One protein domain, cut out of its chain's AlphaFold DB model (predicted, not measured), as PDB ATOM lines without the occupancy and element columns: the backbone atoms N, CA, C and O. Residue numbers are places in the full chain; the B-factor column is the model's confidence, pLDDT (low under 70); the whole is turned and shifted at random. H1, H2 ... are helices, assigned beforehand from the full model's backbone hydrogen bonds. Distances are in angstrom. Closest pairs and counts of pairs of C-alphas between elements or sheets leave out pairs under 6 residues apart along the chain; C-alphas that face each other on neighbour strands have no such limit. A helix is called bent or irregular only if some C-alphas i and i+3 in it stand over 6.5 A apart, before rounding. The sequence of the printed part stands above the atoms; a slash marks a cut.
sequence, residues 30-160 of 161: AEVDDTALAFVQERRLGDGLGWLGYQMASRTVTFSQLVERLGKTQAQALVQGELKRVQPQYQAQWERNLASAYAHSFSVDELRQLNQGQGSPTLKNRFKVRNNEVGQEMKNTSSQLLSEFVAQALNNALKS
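This is residues 30 to 160 of the 161 residues of an uncharacterized protein of Pseudomonas sp. Leaf127 (UniProt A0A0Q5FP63). What does the model look like? It is an elongated stack of crossing helices: two long bent helices, H4 and H6, run along its length and cross each other in both halves. One half holds H4a and H6b with H2 and H3, H3 at the far end; the other holds H4b and H6a with H1 and H5. What are its figures? The printed part has 131 residues with six named helices, H1 to H6 in chain order, and no named strand, class all helix. It is only just loose, close to compact, with a radius of gyration of the C-alphas of 17.2 A and spans of 53 by 27 by 23 A.

How do the two long helices bend? H6, residues 121 to 159, was assigned as one helix by its hydrogen bonds but is bent, with C-alphas 141 and 144 7.7 A apart; its arms H6a, residues 121 to 141, and H6b, residues 144 to 159, stand at a steep tilt of 62 degrees. H4, residues 72 to 105, also assigned as one helix by its hydrogen bonds, is bent where C-alphas 89 and 92 are 7.3 A apart; its arms H4a, residues 72 to 89, and H4b, residues 92 to 105, are about perpendicular at 77 degrees. What touches H6b? H4a does at a steep tilt of 52 degrees, opposite ways, the closest C-alphas being those of Glu 82 and Ala 153, 5.0 A apart. H2, residues 45 to 57, touches it with Gly 53 and Val 150 closest, their C-alphas 5.5 A apart, and H3, residues 61 to 70, with Thr 62 and Leu 154, C-alphas 6.9 A apart. What touches H4b? H6a does, closest at the C-alphas of Ala 101 and Val 134, 5.3 A apart, H1, residues 30 to 42, at those of Ala 36 and Ala 99, 4.7 A apart, and H2, with its residues 45 to 49 alone, at those of Gly 46 and Glu 95, 5.3 A apart. H5, residues 108 to 115, touches H1 at a shallow tilt of 9 degrees, the same way, with the C-alphas of Val 32 and Val 108 closest at 5.6 A. How complete are the backbones? Every O i to N i+4 pair is within hydrogen-bond range in H1, H3, H4b and H5, against 6 of 9 in H2, 12 of 14 in H4a, 15 of 17 in H6a and 11 of 12 in H6b.

Where are the anchors? H1 begins at C-alpha 30, (37.363, 13.738, 38.897), and H6b ends at C-alpha 159, (32.592, 19.177, -2.518). How long are the longer parts? H6a measures 29.6 A, H4a 26.7 A and H6b 22.7 A from first to last C-alpha. Which are irregular? H2 is only just irregular, with C-alphas 47 and 50 7.0 A apart, and H4a is irregular, with C-alphas 85 and 88 7.2 A apart.

How far does it reach? The two C-alphas farthest apart, those of Arg 69 and Ser 120, are 53.5 A apart. Are there cuts, long links or weak places? The printed part has no cut, each link between successive helices is tight, and no printed residue is under 70 in pLDDT.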
ATOM      1  N   ALA A  30      37.729  12.448  39.484       77.88
ATOM      2  CA  ALA A  30      37.363  13.738  38.897       77.88
ATOM      3  C   ALA A  30      38.481  14.790  39.037       77.88
ATOM      4  O   ALA A  30      38.790  15.485  38.074       77.88
ATOM      5  N   GLU A  31      39.142  14.874  40.199       83.38
ATOM      6  CA  GLU A  31      40.280  15.788  40.398       83.38
ATOM      7  C   GLU A  31      41.460  15.455  39.471       83.38
ATOM      8  O   GLU A  31      42.123  16.359  38.946       83.38
ATOM      9  N   VAL A  32      41.730  14.162  39.269       83.44
ATOM     10  CA  VAL A  32      42.775  13.689  38.353       83.44
ATOM     11  C   VAL A  32      42.459  14.108  36.920       83.44
ATOM     12  O   VAL A  32      43.324  14.689  36.260       83.44
ATOM     13  N   ASP A  33      41.228  13.871  36.467       86.50
ATOM     14  CA  ASP A  33      40.785  14.213  35.116       86.50
ATOM     15  C   ASP A  33      40.835  15.731  34.869       86.50
ATOM     16  O   ASP A  33      41.389  16.173  33.857       86.50
ATOM     17  N   ASP A  34      40.352  16.541  35.815       91.25
ATOM     18  CA  ASP A  34      40.380  18.007  35.721       91.25
ATOM     19  C   ASP A  34      41.817  18.551  35.708       91.25
ATOM     20  O   ASP A  34      42.157  19.429  34.909       91.25
ATOM     21  N   THR A  35      42.700  18.001  36.551       93.56
ATOM     22  CA  THR A  35      44.113  18.408  36.600       93.56
ATOM     23  C   THR A  35      44.842  18.049  35.307       93.56
ATOM     24  O   THR A  35      45.634  18.846  34.795       93.56
ATOM     25  N   ALA A  36      44.585  16.861  34.755       95.12
ATOM     26  CA  ALA A  36      45.184  16.434  33.498       95.12
ATOM     27  C   ALA A  36      44.664  17.248  32.307       95.12
ATOM     28  O   ALA A  36      45.445  17.598  31.418       95.12
ATOM     29  N   LEU A  37      43.379  17.613  32.307       96.75
ATOM     30  CA  LEU A  37      42.811  18.481  31.281       96.75
ATOM     31  C   LEU A  37      43.409  19.889  31.342       96.75
ATOM     32  O   LEU A  37      43.852  20.401  30.313       96.75
ATOM     33  N   ALA A  38      43.512  20.475  32.539       95.50
ATOM     34  CA  ALA A  38      44.177  21.760  32.740       95.50
ATOM     35  C   ALA A  38      45.634  21.714  32.255       95.50
ATOM     36  O   ALA A  38      46.072  22.592  31.511       95.50
ATOM     37  N   PHE A  39      46.366  20.642  32.583       95.44
ATOM     38  CA  PHE A  39      47.726  20.433  32.091       95.44
ATOM     39  C   PHE A  39      47.795  20.420  30.556       95.44
ATOM     40  O   PHE A  39      48.638  21.108  29.979       95.44
ATOM     41  N   VAL A  40      46.906  19.683  29.881       96.38
ATOM     42  CA  VAL A  40      46.851  19.617  28.409       96.38
ATOM     43  C   VAL A  40      46.569  20.985  27.789       96.38
ATOM     44  O   VAL A  40      47.229  21.356  26.814       96.38
ATOM     45  N   GLN A  41      45.619  21.731  28.349       95.94
ATOM     46  CA  GLN A  41      45.174  23.021  27.818       95.94
ATOM     47  C   GLN A  41      46.211  24.124  28.041       95.94
ATOM     48  O   GLN A  41      46.606  24.798  27.089       95.94
ATOM     49  N   GLU A  42      46.724  24.270  29.262       95.19
ATOM     50  CA  GLU A  42      47.718  25.296  29.596       95.19
ATOM     51  C   GLU A  42      49.038  25.084  28.847       95.19
ATOM     52  O   GLU A  42      49.690  26.039  28.419       95.19
ATOM     53  N   ARG A  43      49.415  23.821  28.618       92.75
ATOM     54  CA  ARG A  43      50.600  23.458  27.831       92.75
ATOM     55  C   ARG A  43      50.342  23.364  26.332       92.75
ATOM     56  O   ARG A  43      51.287  23.092  25.592       92.75
ATOM     57  N   ARG A  44      49.104  23.597  25.881       94.38
ATOM     58  CA  ARG A  44      48.691  23.532  24.469       94.38
ATOM     59  C   ARG A  44      49.070  22.211  23.791       94.38
ATOM     60  O   ARG A  44      49.417  22.165  22.613       94.38
ATOM     61  N   LEU A  45      49.004  21.110  24.540       92.62
ATOM     62  CA  LEU A  45      49.374  19.777  24.043       92.62
ATOM     63  C   LEU A  45      48.345  19.247  23.029       92.62
ATOM     64  O   LEU A  45      48.668  18.395  22.204       92.62
ATOM     65  N   GLY A  46      47.125  19.794  23.055       93.56
ATOM     66  CA  GLY A  46      46.053  19.507  22.102       93.56
ATOM     67  C   GLY A  46      46.239  20.100  20.703       93.56
ATOM     68  O   GLY A  46      45.579  19.647  19.768       93.56
ATOM     69  N   ASP A  47      47.147  21.062  20.511       94.06
ATOM     70  CA  ASP A  47      47.289  21.808  19.248       94.06
ATOM     71  C   ASP A  47      47.742  20.937  18.062       94.06
ATOM     72  O   ASP A  47      47.588  21.314  16.898       94.06
ATOM     73  N   GLY A  48      48.277  19.746  18.342       92.19
ATOM     74  CA  GLY A  48      48.746  18.799  17.331       92.19
ATOM     75  C   GLY A  48      47.652  18.199  16.439       92.19
ATOM     76  O   GLY A  48      47.992  17.632  15.398       92.19
ATOM     77  N   LEU A  49      46.364  18.329  16.795       96.69
ATOM     78  CA  LEU A  49      45.250  17.700  16.071       96.69
ATOM     79  C   LEU A  49      45.237  18.063  14.578       96.69
ATOM     80  O   LEU A  49      45.181  17.176  13.727       96.69
ATOM     81  N   GLY A  50      45.351  19.351  14.242       96.88
ATOM     82  CA  GLY A  50      45.328  19.805  12.847       96.88
ATOM     83  C   GLY A  50      46.497  19.257  12.018       96.88
ATOM     84  O   GLY A  50      46.304  18.793  10.892       96.88
ATOM     85  N   TRP A  51      47.710  19.248  12.584       95.38
ATOM     86  CA  TRP A  51      48.896  18.710  11.910       95.38
ATOM     87  C   TRP A  51      48.796  17.192  11.704       95.38
ATOM     88  O   TRP A  51      49.042  16.716  10.594       95.38
ATOM     89  N   LEU A  52      48.382  16.441  12.730       96.44
ATOM     90  CA  LEU A  52      48.166  14.992  12.631       96.44
ATOM     91  C   LEU A  52      47.076  14.651  11.613       96.44
ATOM     92  O   LEU A  52      47.267  13.763  10.780       96.44
ATOM     93  N   GLY A  53      45.966  15.393  11.634       97.75
ATOM     94  CA  GLY A  53      44.889  15.236  10.664       97.75
ATOM     95  C   GLY A  53      45.382  15.442   9.237       97.75
ATOM     96  O   GLY A  53      45.115  14.621   8.366       97.75
ATOM     97  N   TYR A  54      46.198  16.469   8.997       98.31
ATOM     98  CA  TYR A  54      46.792  16.695   7.680       98.31
ATOM     99  C   TYR A  54      47.773  15.585   7.267       98.31
ATOM    100  O   TYR A  54      47.741  15.137   6.119       98.31
ATOM    101  N   GLN A  55      48.615  15.094   8.184       97.69
ATOM    102  CA  GLN A  55      49.509  13.963   7.904       97.69
ATOM    103  C   GLN A  55      48.723  12.725   7.462       97.69
ATOM    104  O   GLN A  55      49.099  12.081   6.484       97.69
ATOM    105  N   MET A  56      47.615  12.420   8.138       97.38
ATOM    106  CA  MET A  56      46.749  11.303   7.773       97.38
ATOM    107  C   MET A  56      46.026  11.564   6.446       97.38
ATOM    108  O   MET A  56      46.062  10.713   5.561       97.38
ATOM    109  N   ALA A  57      45.452  12.757   6.268       98.25
ATOM    110  CA  ALA A  57      44.742  13.155   5.058       98.25
ATOM    111  C   ALA A  57      45.626  13.048   3.805       98.25
ATOM    112  O   ALA A  57      45.207  12.474   2.803       98.25
ATOM    113  N   SER A  58      46.871  13.530   3.880       98.19
ATOM    114  CA  SER A  58      47.818  13.557   2.753       98.19
ATOM    115  C   SER A  58      48.216  12.178   2.210       98.19
ATOM    116  O   SER A  58      48.770  12.086   1.119       98.19
ATOM    117  N   ARG A  59      47.929  11.106   2.959       97.69
ATOM    118  CA  ARG A  59      48.211   9.710   2.582       97.69
ATOM    119  C   ARG A  59      47.000   8.996   1.977       97.69
ATOM    120  O   ARG A  59      47.075   7.802   1.703       97.69
ATOM    121  N   THR A  60      45.879   9.692   1.810       98.06
ATOM    122  CA  THR A  60      44.636   9.111   1.288       98.06
ATOM    123  C   THR A  60      44.529   9.252  -0.228       98.06
ATOM    124  O   THR A  60      45.030  10.209  -0.816       98.06
ATOM    125  N   VAL A  61      43.788   8.337  -0.858       97.69
ATOM    126  CA  VAL A  61      43.432   8.432  -2.285       97.69
ATOM    127  C   VAL A  61      42.612   9.695  -2.567       97.69
ATOM    128  O   VAL A  61      42.833  10.355  -3.576       97.69
ATOM    129  N   THR A  62      41.724  10.083  -1.649       97.75
ATOM    130  CA  THR A  62      40.935  11.317  -1.754       97.75
ATOM    131  C   THR A  62      41.812  12.559  -1.888       97.75
ATOM    132  O   THR A  62      41.527  13.442  -2.693       97.75
ATOM    133  N   PHE A  63      42.905  12.633  -1.126       98.25
ATOM    134  CA  PHE A  63      43.855  13.732  -1.259       98.25
ATOM    135  C   PHE A  63      44.547  13.718  -2.627       98.25
ATOM    136  O   PHE A  63      44.642  14.765  -3.262       98.25
ATOM    137  N   SER A  64      44.963  12.548  -3.121       98.12
ATOM    138  CA  SER A  64      45.535  12.419  -4.469       98.12
ATOM    139  C   SER A  64      44.572  12.897  -5.561       98.12
ATOM    140  O   SER A  64      44.984  13.644  -6.442       98.12
ATOM    141  N   GLN A  65      43.279  12.576  -5.460       97.62
ATOM    142  CA  GLN A  65      42.253  13.064  -6.393       97.62
ATOM    143  C   GLN A  65      42.123  14.595  -6.373       97.62
ATOM    144  O   GLN A  65      41.997  15.234  -7.418       97.62
ATOM    145  N   LEU A  66      42.185  15.214  -5.188       97.94
ATOM    146  CA  LEU A  66      42.206  16.675  -5.068       97.94
ATOM    147  C   LEU A  66      43.457  17.277  -5.719       97.94
ATOM    148  O   LEU A  66      43.364  18.312  -6.375       97.94
ATOM    149  N   VAL A  67      44.615  16.628  -5.566       98.31
ATOM    150  CA  VAL A  67      45.872  17.052  -6.201       98.31
ATOM    151  C   VAL A  67      45.787  16.961  -7.724       98.31
ATOM    152  O   VAL A  67      46.254  17.875  -8.394       98.31
ATOM    153  N   GLU A  68      45.185  15.911  -8.278       97.81
ATOM    154  CA  GLU A  68      44.976  15.773  -9.726       97.81
ATOM    155  C   GLU A  68      44.044  16.860 -10.277       97.81
ATOM    156  O   GLU A  68      44.304  17.416 -11.342       97.81
ATOM    157  N   ARG A  69      42.987  17.207  -9.530       96.38
ATOM    158  CA  ARG A  69      41.988  18.207  -9.938       96.38
ATOM    159  C   ARG A  69      42.484  19.653  -9.837       96.38
ATOM    160  O   ARG A  69      42.153  20.466 -10.693       96.38
ATOM    161  N   LEU A  70      43.218  19.985  -8.775       97.19
ATOM    162  CA  LEU A  70      43.533  21.372  -8.389       97.19
ATOM    163  C   LEU A  70      45.037  21.689  -8.428       97.19
ATOM    164  O   LEU A  70      45.460  22.837  -8.306       97.19
ATOM    165  N   GLY A  71      45.881  20.670  -8.541       97.94
ATOM    166  CA  GLY A  71      47.307  20.784  -8.269       97.94
ATOM    167  C   GLY A  71      47.626  20.750  -6.771       97.94
ATOM    168  O   GLY A  71      46.809  21.045  -5.895       97.94
ATOM    169  N   LYS A  72      48.876  20.386  -6.462       97.25
ATOM    170  CA  LYS A  72      49.326  20.086  -5.095       97.25
ATOM    171  C   LYS A  72      49.102  21.238  -4.115       97.25
ATOM    172  O   LYS A  72      48.525  21.022  -3.056       97.25
ATOM    173  N   THR A  73      49.535  22.448  -4.457       97.81
ATOM    174  CA  THR A  73      49.467  23.605  -3.549       97.81
ATOM    175  C   THR A  73      48.028  23.958  -3.176       97.81
ATOM    176  O   THR A  73      47.735  24.193  -2.006       97.81
ATOM    177  N   GLN A  74      47.118  23.953  -4.154       97.88
ATOM    178  CA  GLN A  74      45.710  24.271  -3.917       97.88
ATOM    179  C   GLN A  74      45.024  23.172  -3.102       97.88
ATOM    180  O   GLN A  74      44.335  23.482  -2.135       97.88
ATOM    181  N   ALA A  75      45.285  21.895  -3.407       98.06
ATOM    182  CA  ALA A  75      44.767  20.774  -2.624       98.06
ATOM    183  C   ALA A  75      45.239  20.814  -1.158       98.06
ATOM    184  O   ALA A  75      44.449  20.588  -0.242       98.06
ATOM    185  N   GLN A  76      46.511  21.151  -0.921       98.25
ATOM    186  CA  GLN A  76      47.056  21.321   0.428       98.25
ATOM    187  C   GLN A  76      46.348  22.442   1.189       98.25
ATOM    188  O   GLN A  76      45.860  22.204   2.293       98.25
ATOM    189  N   ALA A  77      46.262  23.632   0.590       98.25
ATOM    190  CA  ALA A  77      45.614  24.785   1.206       98.25
ATOM    191  C   ALA A  77      44.133  24.509   1.506       98.25
ATOM    192  O   ALA A  77      43.659  24.818   2.599       98.25
ATOM    193  N   LEU A  78      43.427  23.870   0.569       98.44
ATOM    194  CA  LEU A  78      42.024  23.505   0.722       98.44
ATOM    195  C   LEU A  78      41.821  22.537   1.891       98.44
ATOM    196  O   LEU A  78      41.025  22.807   2.786       98.44
ATOM    197  N   VAL A  79      42.575  21.436   1.935       98.56
ATOM    198  CA  VAL A  79      42.430  20.429   2.997       98.56
ATOM    199  C   VAL A  79      42.846  20.981   4.358       98.56
ATOM    200  O   VAL A  79      42.167  20.728   5.348       98.56
ATOM    201  N   GLN A  80      43.918  21.772   4.434       98.50
ATOM    202  CA  GLN A  80      44.307  22.443   5.679       98.50
ATOM    203  C   GLN A  80      43.247  23.448   6.147       98.50
ATOM    204  O   GLN A  80      42.971  23.530   7.345       98.50
ATOM    205  N   GLY A  81      42.626  24.176   5.215       98.50
ATOM    206  CA  GLY A  81      41.504  25.066   5.496       98.50
ATOM    207  C   GLY A  81      40.307  24.314   6.074       98.50
ATOM    208  O   GLY A  81      39.782  24.705   7.115       98.50
ATOM    209  N   GLU A  82      39.927  23.194   5.458       98.62
ATOM    210  CA  GLU A  82      38.823  22.357   5.934       98.62
ATOM    211  C   GLU A  82      39.112  21.710   7.291       98.62
ATOM    212  O   GLU A  82      38.253  21.744   8.171       98.62
ATOM    213  N   LEU A  83      40.327  21.195   7.507       98.69
ATOM    214  CA  LEU A  83      40.757  20.671   8.806       98.69
ATOM    215  C   LEU A  83      40.633  21.746   9.888       98.69
ATOM    216  O   LEU A  83      39.993  21.512  10.908       98.69
ATOM    217  N   LYS A  84      41.162  22.950   9.644       98.38
ATOM    218  CA  LYS A  84      41.044  24.077  10.580       98.38
ATOM    219  C   LYS A  84      39.583  24.445  10.848       98.38
ATOM    220  O   LYS A  84      39.233  24.768  11.980       98.38
ATOM    221  N   ARG A  85      38.731  24.402   9.820       98.38
ATOM    222  CA  ARG A  85      37.309  24.752   9.923       98.38
ATOM    223  C   ARG A  85      36.530  23.776  10.802       98.38
ATOM    224  O   ARG A  85      35.686  24.217  11.576       98.38
ATOM    225  N   VAL A  86      36.790  22.473  10.685       98.44
ATOM    226  CA  VAL A  86      36.060  21.450  11.458       98.44
ATOM    227  C   VAL A  86      36.718  21.128  12.803       98.44
ATOM    228  O   VAL A  86      36.037  20.630  13.694       98.44
ATOM    229  N   GLN A  87      37.995  21.478  13.003       98.31
ATOM    230  CA  GLN A  87      38.753  21.205  14.232       98.31
ATOM    231  C   GLN A  87      38.024  21.579  15.538       98.31
ATOM    232  O   GLN A  87      38.044  20.749  16.448       98.31
ATOM    233  N   PRO A  88      37.327  22.732  15.669       98.06
ATOM    234  CA  PRO A  88      36.627  23.075  16.911       98.06
ATOM    235  C   PRO A  88      35.591  22.036  17.368       98.06
ATOM    236  O   PRO A  88      35.334  21.924  18.562       98.06
ATOM    237  N   GLN A  89      35.026  21.250  16.444       98.38
ATOM    238  CA  GLN A  89      34.052  20.191  16.752       98.38
ATOM    239  C   GLN A  89      34.710  18.974  17.424       98.38
ATOM    240  O   GLN A  89      34.058  18.250  18.170       98.38
ATOM    241  N   TYR A  90      36.006  18.769  17.180       98.31
ATOM    242  CA  TYR A  90      36.769  17.601  17.621       98.31
ATOM    243  C   TYR A  90      37.749  17.918  18.757       98.31
ATOM    244  O   TYR A  90      38.107  17.024  19.526       98.31
ATOM    245  N   GLN A  91      38.163  19.183  18.889       97.62
ATOM    246  CA  GLN A  91      39.220  19.621  19.802       97.62
ATOM    247  C   GLN A  91      38.956  19.208  21.255       97.62
ATOM    248  O   GLN A  91      39.836  18.651  21.901       97.62
ATOM    249  N   ALA A  92      37.735  19.412  21.751       97.12
ATOM    250  CA  ALA A  92      37.412  19.119  23.145       97.12
ATOM    251  C   ALA A  92      37.528  17.620  23.474       97.12
ATOM    252  O   ALA A  92      38.030  17.256  24.533       97.12
ATOM    253  N   GLN A  93      37.086  16.734  22.573       97.69
ATOM    254  CA  GLN A  93      37.223  15.291  22.797       97.69
ATOM    255  C   GLN A  93      38.675  14.835  22.640       97.69
ATOM    256  O   GLN A  93      39.136  13.987  23.399       97.69
ATOM    257  N   TRP A  94      39.405  15.421  21.692       97.69
ATOM    258  CA  TRP A  94      40.830  15.168  21.511       97.69
ATOM    259  C   TRP A  94      41.639  15.526  22.767       97.69
ATOM    260  O   TRP A  94      42.445  14.724  23.233       97.69
ATOM    261  N   GLU A  95      41.377  16.692  23.357       97.38
ATOM    262  CA  GLU A  95      42.018  17.132  24.599       97.38
ATOM    263  C   GLU A  95      41.649  16.258  25.796       97.38
ATOM    264  O   GLU A  95      42.523  15.942  26.598       97.38
ATOM    265  N   ARG A  96      40.394  15.802  25.898       96.81
ATOM    266  CA  ARG A  96      39.989  14.844  26.940       96.81
ATOM    267  C   ARG A  96      40.700  13.500  26.804       96.81
ATOM    268  O   ARG A  96      41.140  12.947  27.807       96.81
ATOM    269  N   ASN A  97      40.858  12.993  25.584       96.50
ATOM    270  CA  ASN A  97      41.613  11.762  25.361       96.50
ATOM    271  C   ASN A  97      43.095  11.943  25.739       96.50
ATOM    272  O   ASN A  97      43.675  11.052  26.360       96.50
ATOM    273  N   LEU A  98      43.689  13.105  25.426       96.06
ATOM    274  CA  LEU A  98      45.048  13.457  25.863       96.06
ATOM    275  C   LEU A  98      45.151  13.498  27.381       96.06
ATOM    276  O   LEU A  98      46.083  12.928  27.942       96.06
ATOM    277  N   ALA A  99      44.199  14.158  28.036       95.88
ATOM    278  CA  ALA A  99      44.152  14.272  29.484       95.88
ATOM    279  C   ALA A  99      44.095  12.887  30.138       95.88
ATOM    280  O   ALA A  99      44.913  12.599  31.004       95.88
ATOM    281  N   SER A 100      43.223  12.001  29.651       94.94
ATOM    282  CA  SER A 100      43.124  10.622  30.141       94.94
ATOM    283  C   SER A 100      44.449   9.856  30.002       94.94
ATOM    284  O   SER A 100      44.905   9.245  30.966       94.94
ATOM    285  N   ALA A 101      45.140   9.972  28.862       94.50
ATOM    286  CA  ALA A 101      46.444   9.328  28.677       94.50
ATOM    287  C   ALA A 101      47.530   9.884  29.627       94.50
ATOM    288  O   ALA A 101      48.375   9.144  30.143       94.50
ATOM    289  N   TYR A 102      47.503  11.191  29.912       94.50
ATOM    290  CA  TYR A 102      48.381  11.792  30.921       94.50
ATOM    291  C   TYR A 102      48.024  11.348  32.344       94.50
ATOM    292  O   TYR A 102      48.933  11.043  33.114       94.50
ATOM    293  N   ALA A 103      46.738  11.258  32.681       93.31
ATOM    294  CA  ALA A 103      46.248  10.795  33.978       93.31
ATOM    295  C   ALA A 103      46.653   9.342  34.283       93.31
ATOM    296  O   ALA A 103      46.942   9.008  35.429       93.31
ATOM    297  N   HIS A 104      46.746   8.479  33.268       91.62
ATOM    298  CA  HIS A 104      47.267   7.120  33.444       91.62
ATOM    299  C   HIS A 104      48.787   7.072  33.653       91.62
ATOM    300  O   HIS A 104      49.306   6.150  34.285       91.62
ATOM    301  N   SER A 105      49.512   8.066  33.137       90.44
ATOM    302  CA  SER A 105      50.977   8.081  33.132       90.44
ATOM    303  C   SER A 105      51.598   8.878  34.286       90.44
ATOM    304  O   SER A 105      52.790   8.701  34.571       90.44
ATOM    305  N   PHE A 106      50.839   9.759  34.943       91.31
ATOM    306  CA  PHE A 106      51.328  10.694  35.962       91.31
ATOM    307  C   PHE A 106      50.301  10.910  37.072       91.31
ATOM    308  O   PHE A 106      49.098  10.896  36.831       91.31
ATOM    309  N   SER A 107      50.775  11.173  38.290       91.75
ATOM    310  CA  SER A 107      49.888  11.587  39.383       91.75
ATOM    311  C   SER A 107      49.469  13.060  39.267       91.75
ATOM    312  O   SER A 107      50.120  13.858  38.589       91.75
ATOM    313  N   VAL A 108      48.422  13.449  40.005       92.31
ATOM    314  CA  VAL A 108      47.953  14.846  40.131       92.31
ATOM    315  C   VAL A 108      49.094  15.796  40.491       92.31
ATOM    316  O   VAL A 108      49.293  16.814  39.828       92.31
ATOM    317  N   ASP A 109      49.882  15.454  41.512       92.25
ATOM    318  CA  ASP A 109      50.980  16.305  41.977       92.25
ATOM    319  C   ASP A 109      52.103  16.419  40.947       92.25
ATOM    320  O   ASP A 109      52.706  17.483  40.795       92.25
ATOM    321  N   GLU A 110      52.373  15.346  40.207       93.44
ATOM    322  CA  GLU A 110      53.367  15.352  39.140       93.44
ATOM    323  C   GLU A 110      52.929  16.245  37.982       93.44
ATOM    324  O   GLU A 110      53.723  17.068  37.520       93.44
ATOM    325  N   LEU A 111      51.668  16.144  37.554       94.00
ATOM    326  CA  LEU A 111      51.091  17.017  36.530       94.00
ATOM    327  C   LEU A 111      51.104  18.481  36.985       94.00
ATOM    328  O   LEU A 111      51.532  19.350  36.227       94.00
ATOM    329  N   ARG A 112      50.750  18.758  38.245       92.88
ATOM    330  CA  ARG A 112      50.768  20.107  38.833       92.88
ATOM    331  C   ARG A 112      52.183  20.699  38.868       92.88
ATOM    332  O   ARG A 112      52.394  21.817  38.394       92.88
ATOM    333  N   GLN A 113      53.178  19.940  39.335       93.12
ATOM    334  CA  GLN A 113      54.589  20.356  39.340       93.12
ATOM    335  C   GLN A 113      55.141  20.563  37.928       93.12
ATOM    336  O   GLN A 113      55.877  21.523  37.674       93.12
ATOM    337  N   LEU A 114      54.808  19.661  36.999       92.12
ATOM    338  CA  LEU A 114      55.180  19.798  35.596       92.12
ATOM    339  C   LEU A 114      54.591  21.079  35.026       92.12
ATOM    340  O   LEU A 114      55.344  21.830  34.407       92.12
ATOM    341  N   ASN A 115      53.314  21.359  35.288       90.88
ATOM    342  CA  ASN A 115      52.612  22.522  34.768       90.88
ATOM    343  C   ASN A 115      53.193  23.846  35.278       90.88
ATOM    344  O   ASN A 115      53.512  24.731  34.487       90.88
ATOM    345  N   GLN A 116      53.470  23.924  36.580       89.94
ATOM    346  CA  GLN A 116      54.061  25.099  37.233       89.94
ATOM    347  C   GLN A 116      55.557  25.290  36.918       89.94
ATOM    348  O   GLN A 116      56.179  26.237  37.392       89.94
ATOM    349  N   GLY A 117      56.175  24.376  36.159       86.69
ATOM    350  CA  GLY A 117      57.609  24.411  35.839       86.69
ATOM    351  C   GLY A 117      58.526  23.986  36.993       86.69
ATOM    352  O   GLY A 117      59.750  23.950  36.825       86.69
ATOM    353  N   GLN A 118      57.937  23.597  38.126       89.94
ATOM    354  CA  GLN A 118      58.599  23.223  39.378       89.94
ATOM    355  C   GLN A 118      59.072  21.763  39.408       89.94
ATOM    356  O   GLN A 118      59.708  21.337  40.368       89.94
ATOM    357  N   GLY A 119      58.799  20.985  38.357       86.38
ATOM    358  CA  GLY A 119      59.230  19.592  38.290       86.38
ATOM    359  C   GLY A 119      60.748  19.428  38.440       86.38
ATOM    360  O   GLY A 119      61.537  20.111  37.773       86.38
ATOM    361  N   SER A 120      61.147  18.480  39.291       91.69
ATOM    362  CA  SER A 120      62.547  18.098  39.483       91.69
ATOM    363  C   SER A 120      63.193  17.631  38.165       91.69
ATOM    364  O   SER A 120      62.482  17.205  37.247       91.69
ATOM    365  N   PRO A 121      64.534  17.655  38.035       92.25
ATOM    366  CA  PRO A 121      65.213  17.107  36.858       92.25
ATOM    367  C   PRO A 121      64.794  15.663  36.549       92.25
ATOM    368  O   PRO A 121      64.563  15.321  35.391       92.25
ATOM    369  N   THR A 122      64.601  14.844  37.588       93.50
ATOM    370  CA  THR A 122      64.101  13.470  37.469       93.50
ATOM    371  C   THR A 122      62.689  13.427  36.892       93.50
ATOM    372  O   THR A 122      62.448  12.684  35.944       93.50
ATOM    373  N   LEU A 123      61.763  14.247  37.405       92.62
ATOM    374  CA  LEU A 123      60.390  14.310  36.896       92.62
ATOM    375  C   LEU A 123      60.356  14.790  35.438       92.62
ATOM    376  O   LEU A 123      59.678  14.188  34.611       92.62
ATOM    377  N   LYS A 124      61.156  15.804  35.087       90.31
ATOM    378  CA  LYS A 124      61.305  16.290  33.705       90.31
ATOM    379  C   LYS A 124      61.882  15.219  32.775       90.31
ATOM    380  O   LYS A 124      61.442  15.105  31.632       90.31
ATOM    381  N   ASN A 125      62.845  14.423  33.244       91.00
ATOM    382  CA  ASN A 125      63.394  13.316  32.463       91.00
ATOM    383  C   ASN A 125      62.355  12.209  32.248       91.00
ATOM    384  O   ASN A 125      62.143  11.776  31.119       91.00
ATOM    385  N   ARG A 126      61.642  11.802  33.305       90.31
ATOM    386  CA  ARG A 126      60.546  10.831  33.182       90.31
ATOM    387  C   ARG A 126      59.438  11.334  32.265       90.31
ATOM    388  O   ARG A 126      58.926  10.542  31.490       90.31
ATOM    389  N   PHE A 127      59.101  12.625  32.318       90.88
ATOM    390  CA  PHE A 127      58.121  13.224  31.415       90.88
ATOM    391  C   PHE A 127      58.505  12.999  29.950       90.88
ATOM    392  O   PHE A 127      57.699  12.492  29.182       90.88
ATOM    393  N   LYS A 128      59.766  13.266  29.580       87.50
ATOM    394  CA  LYS A 128      60.267  13.000  28.220       87.50
ATOM    395  C   LYS A 128      60.155  11.524  27.827       87.50
ATOM    396  O   LYS A 128      59.772  11.236  26.700       87.50
ATOM    397  N   VAL A 129      60.488  10.609  28.739       88.25
ATOM    398  CA  VAL A 129      60.451   9.158  28.480       88.25
ATOM    399  C   VAL A 129      59.012   8.653  28.322       88.25
ATOM    400  O   VAL A 129      58.698   7.997  27.332       88.25
ATOM    401  N   ARG A 130      58.124   9.005  29.261       88.50
ATOM    402  CA  ARG A 130      56.719   8.565  29.284       88.50
ATOM    403  C   ARG A 130      55.849   9.234  28.223       88.50
ATOM    404  O   ARG A 130      54.783   8.728  27.904       88.50
ATOM    405  N   ASN A 131      56.311  10.321  27.605       85.31
ATOM    406  CA  ASN A 131      55.588  10.947  26.498       85.31
ATOM    407  C   ASN A 131      55.370   9.985  25.309       85.31
ATOM    408  O   ASN A 131      54.398  10.125  24.570       85.31
ATOM    409  N   ASN A 132      56.238   8.979  25.143       85.25
ATOM    410  CA  ASN A 132      56.039   7.918  24.153       85.25
ATOM    411  C   ASN A 132      54.860   6.997  24.511       85.25
ATOM    412  O   ASN A 132      54.105   6.607  23.623       85.25
ATOM    413  N   GLU A 133      54.685   6.675  25.795       88.44
ATOM    414  CA  GLU A 133      53.575   5.855  26.301       88.44
ATOM    415  C   GLU A 133      52.248   6.599  26.120       88.44
ATOM    416  O   GLU A 133      51.324   6.057  25.515       88.44
ATOM    417  N   VAL A 134      52.211   7.884  26.497       91.38
ATOM    418  CA  VAL A 134      51.073   8.783  26.243       91.38
ATOM    419  C   VAL A 134      50.733   8.832  24.752       91.38
ATOM    420  O   VAL A 134      49.568   8.739  24.375       91.38
ATOM    421  N   GLY A 135      51.738   8.937  23.875       88.75
ATOM    422  CA  GLY A 135      51.531   8.937  22.425       88.75
ATOM    423  C   GLY A 135      50.939   7.626  21.894       88.75
ATOM    424  O   GLY A 135      50.060   7.644  21.027       88.75
ATOM    425  N   GLN A 136      51.387   6.484  22.417       88.69
ATOM    426  CA  GLN A 136      50.855   5.174  22.041       88.69
ATOM    427  C   GLN A 136      49.424   4.979  22.548       88.69
ATOM    428  O   GLN A 136      48.577   4.457  21.820       88.69
ATOM    429  N   GLU A 137      49.135   5.422  23.765       92.25
ATOM    430  CA  GLU A 137      47.785   5.398  24.306       92.25
ATOM    431  C   GLU A 137      46.847   6.305  23.509       92.25
ATOM    432  O   GLU A 137      45.785   5.860  23.082       92.25
ATOM    433  N   MET A 138      47.278   7.527  23.196       92.50
ATOM    434  CA  MET A 138      46.530   8.453  22.350       92.50
ATOM    435  C   MET A 138      46.180   7.870  20.992       92.50
ATOM    436  O   MET A 138      45.066   8.047  20.499       92.50
ATOM    437  N   LYS A 139      47.118   7.147  20.378       89.69
ATOM    438  CA  LYS A 139      46.848   6.430  19.134       89.69
ATOM    439  C   LYS A 139      45.717   5.414  19.319       89.69
ATOM    440  O   LYS A 139      44.860   5.311  18.446       89.69
ATOM    441  N   ASN A 140      45.696   4.689  20.435       91.69
ATOM    442  CA  ASN A 140      44.671   3.686  20.709       91.69
ATOM    443  C   ASN A 140      43.304   4.335  20.981       91.69
ATOM    444  O   ASN A 140      42.315   3.940  20.369       91.69
ATOM    445  N   THR A 141      43.253   5.359  21.834       93.12
ATOM    446  CA  THR A 141      42.004   5.991  22.295       93.12
ATOM    447  C   THR A 141      41.412   6.985  21.297       93.12
ATOM    448  O   THR A 141      40.208   7.230  21.311       93.12
ATOM    449  N   SER A 142      42.230   7.555  20.407       94.44
ATOM    450  CA  SER A 142      41.815   8.650  19.515       94.44
ATOM    451  C   SER A 142      41.870   8.312  18.027       94.44
ATOM    452  O   SER A 142      41.584   9.182  17.208       94.44
ATOM    453  N   SER A 143      42.213   7.076  17.647       94.38
ATOM    454  CA  SER A 143      42.279   6.663  16.235       94.38
ATOM    455  C   SER A 143      40.965   6.899  15.487       94.38
ATOM    456  O   SER A 143      40.975   7.468  14.396       94.38
ATOM    457  N   GLN A 144      39.837   6.516  16.090       97.00
ATOM    458  CA  GLN A 144      38.515   6.724  15.503       97.00
ATOM    459  C   GLN A 144      38.181   8.217  15.384       97.00
ATOM    460  O   GLN A 144      37.834   8.670  14.296       97.00
ATOM    461  N   LEU A 145      38.364   8.990  16.460       98.19
ATOM    462  CA  LEU A 145      38.127  10.438  16.466       98.19
ATOM    463  C   LEU A 145      38.943  11.146  15.371       98.19
ATOM    464  O   LEU A 145      38.417  11.971  14.627       98.19
ATOM    465  N   LEU A 146      40.227  10.792  15.245       97.44
ATOM    466  CA  LEU A 146      41.122  11.332  14.225       97.44
ATOM    467  C   LEU A 146      40.669  10.936  12.813       97.44
ATOM    468  O   LEU A 146      40.700  11.765  11.906       97.44
ATOM    469  N   SER A 147      40.218   9.695  12.627       97.88
ATOM    470  CA  SER A 147      39.687   9.221  11.348       97.88
ATOM    471  C   SER A 147      38.427   9.983  10.935       97.88
ATOM    472  O   SER A 147      38.315  10.391   9.780       97.88
ATOM    473  N   GLU A 148      37.487  10.201  11.855       98.50
ATOM    474  CA  GLU A 148      36.251  10.955  11.602       98.50
ATOM    475  C   GLU A 148      36.546  12.419  11.257       98.50
ATOM    476  O   GLU A 148      36.052  12.925  10.248       98.50
ATOM    477  N   PHE A 149      37.424  13.064  12.033       98.62
ATOM    478  CA  PHE A 149      37.909  14.422  11.776       98.62
ATOM    479  C   PHE A 149      38.481  14.572  10.358       98.62
ATOM    480  O   PHE A 149      38.109  15.482   9.609       98.62
ATOM    481  N   VAL A 150      39.361  13.648   9.962       98.69
ATOM    482  CA  VAL A 150      40.004  13.646   8.641       98.69
ATOM    483  C   VAL A 150      39.001  13.362   7.528       98.69
ATOM    484  O   VAL A 150      39.009  14.052   6.506       98.69
ATOM    485  N   ALA A 151      38.120  12.380   7.718       98.56
ATOM    486  CA  ALA A 151      37.100  12.028   6.740       98.56
ATOM    487  C   ALA A 151      36.152  13.204   6.480       98.56
ATOM    488  O   ALA A 151      35.873  13.519   5.323       98.56
ATOM    489  N   GLN A 152      35.698  13.900   7.527       98.62
ATOM    490  CA  GLN A 152      34.842  15.074   7.371       98.62
ATOM    491  C   GLN A 152      35.553  16.187   6.594       98.62
ATOM    492  O   GLN A 152      34.972  16.736   5.657       98.62
ATOM    493  N   ALA A 153      36.810  16.500   6.927       98.56
ATOM    494  CA  ALA A 153      37.573  17.529   6.223       98.56
ATOM    495  C   ALA A 153      37.784  17.193   4.734       98.56
ATOM    496  O   ALA A 153      37.534  18.033   3.870       98.56
ATOM    497  N   LEU A 154      38.178  15.954   4.419       98.56
ATOM    498  CA  LEU A 154      38.362  15.493   3.039       98.56
ATOM    499  C   LEU A 154      37.050  15.495   2.243       98.56
ATOM    500  O   LEU A 154      37.027  15.934   1.094       98.56
ATOM    501  N   ASN A 155      35.949  15.056   2.856       98.12
ATOM    502  CA  ASN A 155      34.632  15.061   2.222       98.12
ATOM    503  C   ASN A 155      34.138  16.477   1.917       98.12
ATOM    504  O   ASN A 155      33.476  16.686   0.901       98.12
ATOM    505  N   ASN A 156      34.448  17.448   2.777       98.19
ATOM    506  CA  ASN A 156      34.131  18.846   2.508       98.19
ATOM    507  C   ASN A 156      34.997  19.387   1.365       98.19
ATOM    508  O   ASN A 156      34.456  19.955   0.425       98.19
ATOM    509  N   ALA A 157      36.305  19.110   1.378       97.69
ATOM    510  CA  ALA A 157      37.227  19.532   0.325       97.69
ATOM    511  C   ALA A 157      36.856  18.978  -1.065       97.69
ATOM    512  O   ALA A 157      36.980  19.682  -2.064       97.69
ATOM    513  N   LEU A 158      36.364  17.738  -1.152       95.44
ATOM    514  CA  LEU A 158      35.872  17.162  -2.413       95.44
ATOM    515  C   LEU A 158      34.663  17.902  -2.991       95.44
ATOM    516  O   LEU A 158      34.507  17.954  -4.208       95.44
ATOM    517  N   LYS A 159      33.801  18.441  -2.126       94.56
ATOM    518  CA  LYS A 159      32.592  19.177  -2.518       94.56
ATOM    519  C   LYS A 159      32.871  20.648  -2.807       94.56
ATOM    520  O   LYS A 159      32.016  21.315  -3.384       94.56
ATOM    521  N   SER A 160      34.029  21.152  -2.385       85.06
ATOM    522  CA  SER A 160      34.434  22.524  -2.651       85.06
ATOM    523  C   SER A 160      34.732  22.708  -4.148       85.06
ATOM    524  O   SER A 160      35.438  21.864  -4.723       85.06
TER     525      SER A 160